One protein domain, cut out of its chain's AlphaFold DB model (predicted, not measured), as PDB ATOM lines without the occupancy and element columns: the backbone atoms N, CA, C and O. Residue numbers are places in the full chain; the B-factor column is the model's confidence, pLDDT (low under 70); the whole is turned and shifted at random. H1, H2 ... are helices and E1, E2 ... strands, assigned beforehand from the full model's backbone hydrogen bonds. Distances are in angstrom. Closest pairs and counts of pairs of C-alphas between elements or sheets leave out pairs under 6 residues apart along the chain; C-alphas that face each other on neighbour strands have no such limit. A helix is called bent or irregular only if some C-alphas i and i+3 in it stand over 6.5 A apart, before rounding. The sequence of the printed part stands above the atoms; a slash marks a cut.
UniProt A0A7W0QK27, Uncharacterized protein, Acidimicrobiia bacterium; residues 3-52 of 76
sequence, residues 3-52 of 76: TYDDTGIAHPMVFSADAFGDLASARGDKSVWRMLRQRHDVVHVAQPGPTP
ATOM      1  N   THR A   3     -44.858  61.085  82.244       93.94
ATOM      2  CA  THR A   3     -44.267  61.425  80.944       93.94
ATOM      3  C   THR A   3     -43.961  62.917  80.887       93.94
ATOM      4  O   THR A   3     -44.845  63.723  81.171       93.94
ATOM      5  N   TYR A   4     -42.743  63.254  80.489       92.56
ATOM      6  CA  TYR A   4     -42.199  64.598  80.337       92.56
ATOM      7  C   TYR A   4     -41.898  64.876  78.863       92.56
ATOM      8  O   TYR A   4     -41.685  63.947  78.077       92.56
ATOM      9  N   ASP A   5     -41.864  66.153  78.495       87.62
ATOM     10  CA  ASP A   5     -41.742  66.582  77.097       87.62
ATOM     11  C   ASP A   5     -40.346  66.326  76.499       87.62
ATOM     12  O   ASP A   5     -40.204  66.197  75.283       87.62
ATOM     13  N   ASP A   6     -39.311  66.255  77.340       88.19
ATOM     14  CA  ASP A   6     -37.904  66.212  76.938       88.19
ATOM     15  C   ASP A   6     -37.343  64.789  76.799       88.19
ATOM     16  O   ASP A   6     -36.727  64.460  75.785       88.19
ATOM     17  N   THR A   7     -37.551  63.933  77.799       81.06
ATOM     18  CA  THR A   7     -36.993  62.569  77.827       81.06
ATOM     19  C   THR A   7     -38.057  61.480  77.675       81.06
ATOM     20  O   THR A   7     -37.735  60.311  77.439       81.06
ATOM     21  N   GLY A   8     -39.339  61.846  77.776       85.69
ATOM     22  CA  GLY A   8     -40.447  60.906  77.808       85.69
ATOM     23  C   GLY A   8     -40.686  60.352  79.211       85.69
ATOM     24  O   GLY A   8     -41.095  61.067  80.117       85.69
ATOM     25  N   ILE A   9     -40.552  59.041  79.385       89.75
ATOM     26  CA  ILE A   9     -40.981  58.347  80.605       89.75
ATOM     27  C   ILE A   9     -39.952  58.517  81.728       89.75
ATOM     28  O   ILE A   9     -38.803  58.118  81.557       89.75
ATOM     29  N   ALA A  10     -40.395  58.957  82.908       90.94
ATOM     30  CA  ALA A  10     -39.547  59.038  84.097       90.94
ATOM     31  C   ALA A  10     -40.330  58.841  85.408       90.94
ATOM     32  O   ALA A  10     -41.548  58.633  85.415       90.94
ATOM     33  N   HIS A  11     -39.614  58.881  86.534       91.94
ATOM     34  CA  HIS A  11     -40.219  58.978  87.863       91.94
ATOM     35  C   HIS A  11     -41.039  60.281  88.006       91.94
ATOM     36  O   HIS A  11     -40.734  61.255  87.325       91.94
ATOM     37  N   PRO A  12     -42.045  60.341  88.903       93.00
ATOM     38  CA  PRO A  12     -42.487  59.280  89.811       93.00
ATOM     39  C   PRO A  12     -43.302  58.159  89.144       93.00
ATOM     40  O   PRO A  12     -43.932  58.312  88.096       93.00
ATOM     41  N   MET A  13     -43.316  57.005  89.815       92.12
ATOM     42  CA  MET A  13     -44.154  55.853  89.484       92.12
ATOM     43  C   MET A  13     -45.029  55.502  90.683       92.12
ATOM     44  O   MET A  13     -44.563  55.504  91.820       92.12
ATOM     45  N   VAL A  14     -46.299  55.197  90.421       93.75
ATOM     46  CA  VAL A  14     -47.263  54.779  91.442       93.75
ATOM     47  C   VAL A  14     -47.699  53.359  91.123       93.75
ATOM     48  O   VAL A  14     -48.067  53.067  89.984       93.75
ATOM     49  N   PHE A  15     -47.654  52.494  92.130       92.56
ATOM     50  CA  PHE A  15     -48.024  51.088  92.035       92.56
ATOM     51  C   PHE A  15     -49.198  50.811  92.974       92.56
ATOM     52  O   PHE A  15     -49.207  51.293  94.108       92.56
ATOM     53  N   SER A  16     -50.182  50.036  92.513       94.19
ATOM     54  CA  SER A  16     -51.190  49.470  93.412       94.19
ATOM     55  C   SER A  16     -50.542  48.437  94.339       94.19
ATOM     56  O   SER A  16     -49.481  47.887  94.031       94.19
ATOM     57  N   ALA A  17     -51.199  48.139  95.462       95.62
ATOM     58  CA  ALA A  17     -50.727  47.118  96.398       95.62
ATOM     59  C   ALA A  17     -50.571  45.735  95.732       95.62
ATOM     60  O   ALA A  17     -49.647  44.997  96.063       95.62
ATOM     61  N   ASP A  18     -51.410  45.417  94.743       93.56
ATOM     62  CA  ASP A  18     -51.352  44.148  94.004       93.56
ATOM     63  C   ASP A  18     -50.025  43.954  93.252       93.56
ATOM     64  O   ASP A  18     -49.573  42.828  93.060       93.56
ATOM     65  N   ALA A  19     -49.352  45.043  92.868       90.94
ATOM     66  CA  ALA A  19     -48.061  44.983  92.189       90.94
ATOM     67  C   ALA A  19     -46.875  44.728  93.144       90.94
ATOM     68  O   ALA A  19     -45.752  44.535  92.678       90.94
ATOM     69  N   PHE A  20     -47.080  44.718  94.467       92.50
ATOM     70  CA  PHE A  20     -45.981  44.596  95.434       92.50
ATOM     71  C   PHE A  20     -45.280  43.236  95.371       92.50
ATOM     72  O   PHE A  20     -44.066  43.176  95.555       92.50
ATOM     73  N   GLY A  21     -46.009  42.156  95.070       92.75
ATOM     74  CA  GLY A  21     -45.408  40.831  94.878       92.75
ATOM     75  C   GLY A  21     -44.423  40.808  93.706       92.75
ATOM     76  O   GLY A  21     -43.298  40.326  93.848       92.75
ATOM     77  N   ASP A  22     -44.811  41.411  92.578       89.75
ATOM     78  CA  ASP A  22     -43.957  41.526  91.395       89.75
ATOM     79  C   ASP A  22     -42.713  42.374  91.698       89.75
ATOM     80  O   ASP A  22     -41.594  41.962  91.386       89.75
ATOM     81  N   LEU A  23     -42.892  43.512  92.383       90.75
ATOM     82  CA  LEU A  23     -41.794  44.385  92.815       90.75
ATOM     83  C   LEU A  23     -40.817  43.670  93.759       90.75
ATOM     84  O   LEU A  23     -39.609  43.777  93.576       90.75
ATOM     85  N   ALA A  24     -41.313  42.903  94.731       90.94
ATOM     86  CA  ALA A  24     -40.471  42.158  95.669       90.94
ATOM     87  C   ALA A  24     -39.673  41.031  94.991       90.94
ATOM     88  O   ALA A  24     -38.598  40.655  95.457       90.94
ATOM     89  N   SER A  25     -40.183  40.489  93.883       89.19
ATOM     90  CA  SER A  25     -39.486  39.476  93.078       89.19
ATOM     91  C   SER A  25     -38.422  40.064  92.139       89.19
ATOM     92  O   SER A  25     -37.605  39.330  91.568       89.19
ATOM     93  N   ALA A  26     -38.439  41.385  91.957       87.81
ATOM     94  CA  ALA A  26     -37.585  42.094  91.028       87.81
ATOM     95  C   ALA A  26     -36.120  42.049  91.503       87.81
ATOM     96  O   ALA A  26     -35.801  42.281  92.669       87.81
ATOM     97  N   ARG A  27     -35.192  41.721  90.598       85.25
ATOM     98  CA  ARG A  27     -33.761  41.640  90.930       85.25
ATOM     99  C   ARG A  27     -33.092  42.989  90.690       85.25
ATOM    100  O   ARG A  27     -32.576  43.241  89.602       85.25
ATOM    101  N   GLY A  28     -33.104  43.821  91.727       85.12
ATOM    102  CA  GLY A  28     -32.503  45.154  91.744       85.12
ATOM    103  C   GLY A  28     -33.423  46.236  91.182       85.12
ATOM    104  O   GLY A  28     -34.267  45.978  90.325       85.12
ATOM    105  N   ASP A  29     -33.229  47.466  91.640       82.44
ATOM    106  CA  ASP A  29     -34.211  48.547  91.474       82.44
ATOM    107  C   ASP A  29     -34.433  48.940  90.008       82.44
ATOM    108  O   ASP A  29     -35.554  49.207  89.582       82.44
ATOM    109  N   LYS A  30     -33.393  48.844  89.169       82.38
ATOM    110  CA  LYS A  30     -33.501  49.126  87.726       82.38
ATOM    111  C   LYS A  30     -34.368  48.110  86.969       82.38
ATOM    112  O   LYS A  30     -34.774  48.374  85.836       82.38
ATOM    113  N   SER A  31     -34.681  46.957  87.564       84.62
ATOM    114  CA  SER A  31     -35.524  45.942  86.920       84.62
ATOM    115  C   SER A  31     -37.005  46.342  86.841       84.62
ATOM    116  O   SER A  31     -37.727  45.802  85.996       84.62
ATOM    117  N   VAL A  32     -37.429  47.361  87.603       86.69
ATOM    118  CA  VAL A  32     -38.785  47.934  87.539       86.69
ATOM    119  C   VAL A  32     -39.139  48.434  86.133       86.69
ATOM    120  O   VAL A  32     -40.251  48.222  85.650       86.69
ATOM    121  N   TRP A  33     -38.166  48.994  85.409       86.88
ATOM    122  CA  TRP A  33     -38.356  49.468  84.038       86.88
ATOM    123  C   TRP A  33     -38.707  48.341  83.075       86.88
ATOM    124  O   TRP A  33     -39.531  48.505  82.175       86.88
ATOM    125  N   ARG A  34     -38.094  47.168  83.268       86.12
ATOM    126  CA  ARG A  34     -38.396  45.984  82.463       86.12
ATOM    127  C   ARG A  34     -39.805  45.479  82.753       86.12
ATOM    128  O   ARG A  34     -40.516  45.151  81.810       86.12
ATOM    129  N   MET A  35     -40.194  45.442  84.029       86.94
ATOM    130  CA  MET A  35     -41.538  45.039  84.453       86.94
ATOM    131  C   MET A  35     -42.610  45.922  83.801       86.94
ATOM    132  O   MET A  35     -43.565  45.409  83.225       86.94
ATOM    133  N   LEU A  36     -42.424  47.242  83.820       86.56
ATOM    134  CA  LEU A  36     -43.394  48.189  83.263       86.56
ATOM    135  C   LEU A  36     -43.535  48.092  81.743       86.56
ATOM    136  O   LEU A  36     -44.648  48.163  81.238       86.56
ATOM    137  N   ARG A  37     -42.441  47.858  81.008       84.94
ATOM    138  CA  ARG A  37     -42.490  47.682  79.543       84.94
ATOM    139  C   ARG A  37     -43.261  46.436  79.094       84.94
ATOM    140  O   ARG A  37     -43.616  46.343  77.926       84.94
ATOM    141  N   GLN A  38     -43.476  45.468  79.984       87.06
ATOM    142  CA  GLN A  38     -44.188  44.216  79.689       87.06
ATOM    143  C   GLN A  38     -45.674  44.265  80.074       87.06
ATOM    144  O   GLN A  38     -46.432  43.358  79.731       87.06
ATOM    145  N   ARG A  39     -46.097  45.312  80.787       85.69
ATOM    146  CA  ARG A  39     -47.476  45.534  81.226       85.69
ATOM    147  C   ARG A  39     -48.250  46.296  80.146       85.69
ATOM    148  O   ARG A  39     -47.706  47.184  79.498       85.69
ATOM    149  N   HIS A  40     -49.521  45.957  79.963       84.94
ATOM    150  CA  HIS A  40     -50.413  46.601  78.982       84.94
ATOM    151  C   HIS A  40     -51.407  47.577  79.631       84.94
ATOM    152  O   HIS A  40     -52.098  48.316  78.940       84.94
ATOM    153  N   ASP A  41     -51.468  47.584  80.958       90.56
ATOM    154  CA  ASP A  41     -52.371  48.351  81.815       90.56
ATOM    155  C   ASP A  41     -51.703  49.597  82.429       90.56
ATOM    156  O   ASP A  41     -52.256  50.243  83.318       90.56
ATOM    157  N   VAL A  42     -50.507  49.969  81.960       92.31
ATOM    158  CA  VAL A  42     -49.799  51.158  82.449       92.31
ATOM    159  C   VAL A  42     -50.468  52.426  81.926       92.31
ATOM    160  O   VAL A  42     -50.509  52.685  80.725       92.31
ATOM    161  N   VAL A  43     -50.932  53.268  82.848       93.81
ATOM    162  CA  VAL A  43     -51.462  54.599  82.524       93.81
ATOM    163  C   VAL A  43     -50.327  55.622  82.509       93.81
ATOM    164  O   VAL A  43     -49.558  55.716  83.472       93.81
ATOM    165  N   HIS A  44     -50.236  56.415  81.442       92.81
ATOM    166  CA  HIS A  44     -49.286  57.522  81.316       92.81
ATOM    167  C   HIS A  44     -49.912  58.838  81.790       92.81
ATOM    168  O   HIS A  44     -51.056  59.138  81.455       92.81
ATOM    169  N   VAL A  45     -49.166  59.614  82.576       94.75
ATOM    170  CA  VAL A  45     -49.617  60.895  83.137       94.75
ATOM    171  C   VAL A  45     -48.627  61.977  82.729       94.75
ATOM    172  O   VAL A  45     -47.474  61.946  83.155       94.75
ATOM    173  N   ALA A  46     -49.073  62.937  81.920       95.50
ATOM    174  CA  ALA A  46     -48.241  64.061  81.504       95.50
ATOM    175  C   ALA A  46     -47.843  64.922  82.709       95.50
ATOM    176  O   ALA A  46     -48.680  65.222  83.564       95.50
ATOM    177  N   GLN A  47     -46.569  65.290  82.791       93.81
ATOM    178  CA  GLN A  47     -46.027  66.183  83.807       93.81
ATOM    179  C   GLN A  47     -45.517  67.463  83.141       93.81
ATOM    180  O   GLN A  47     -44.874  67.383  82.096       93.81
ATOM    181  N   PRO A  48     -45.790  68.643  83.723       92.19
ATOM    182  CA  PRO A  48     -45.238  69.887  83.214       92.19
ATOM    183  C   PRO A  48     -43.752  70.018  83.575       92.19
ATOM    184  O   PRO A  48     -43.357  69.745  84.710       92.19
ATOM    185  N   GLY A  49     -42.958  70.533  82.635       88.81
ATOM    186  CA  GLY A  49     -41.539  70.832  82.837       88.81
ATOM    187  C   GLY A  49     -40.598  69.704  82.401       88.81
ATOM    188  O   GLY A  49     -41.051  68.711  81.832       88.81
ATOM    189  N   PRO A  50     -39.283  69.878  82.615       90.38
ATOM    190  CA  PRO A  50     -38.291  68.880  82.249       90.38
ATOM    191  C   PRO A  50     -38.298  67.704  83.223       90.38
ATOM    192  O   PRO A  50     -38.779  67.792  84.358       90.38
ATOM    193  N   THR A  51     -37.706  66.609  82.773       91.81
ATOM    194  CA  THR A  51     -37.494  65.426  83.599       91.81
ATOM    195  C   THR A  51     -36.551  65.747  84.765       91.81
ATOM    196  O   THR A  51     -35.513  66.377  84.543       91.81
ATOM    197  N   PRO A  52     -36.852  65.311  86.005       90.19
ATOM    198  CA  PRO A  52     -35.896  65.402  87.105       90.19
ATOM    199  C   PRO A  52     -34.603  64.643  86.754       90.19
ATOM    200  O   PRO A  52     -34.694  63.462  86.412       90.19
TER     201      PRO A  52
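This is residues 3 to 52 of the 76 residues of an uncharacterized protein of Acidimicrobiia bacterium (UniProt A0A7W0QK27). From its first residue, the printed part makes an elongated, open loop of chain: the strand E1 and both printed ends lie at one end, and two short helices, H1 and H2, meet in a steep V at the other. Residues 11 to 16 run out to H1, and the long stretch from 38 to 52, with no named element, runs back from H2; residues 16 to 21, of which 17 to 21 belong to H1, stand free. The 50 printed residues hold E1, H1 and H2 in that order, and the class is mostly helix, with under half of the residues in named elements. The whole is only just loose, close to compact, with a radius of gyration of the C-alphas of 11.9 A and spans of 33 by 20 by 17 A.

E1, residues 8 to 10, pairs with no named strand. A short link of 6 residues leads to H1, residues 17 to 25, which is apart from E1. A tight link of 3 residues leads to H2, residues 29 to 37, also apart from E1. H1 and H2 are close but not clearly touching; their closest C-alphas, of Leu 23 and Val 32, are 7.0 A apart. They run opposite ways at a steep tilt of 59 degrees. In H1 and in H2, 3 of 5 O i to N i+4 pairs are within hydrogen-bond range.

E1 begins at C-alpha 8 (-40.447, 60.906, 77.808) and is 6.6 A long. H1 is 14.0 A long and only just irregular: C-alphas 18 and 21 are 6.9 A apart. H2, 14.5 A long, ends at C-alpha 37 (-42.490, 47.682, 79.543).

The C-alphas farthest apart, of Ser 25 and Gly 49, are 33.0 A apart. The printed part has no cut, and no printed residue is under pLDDT 70.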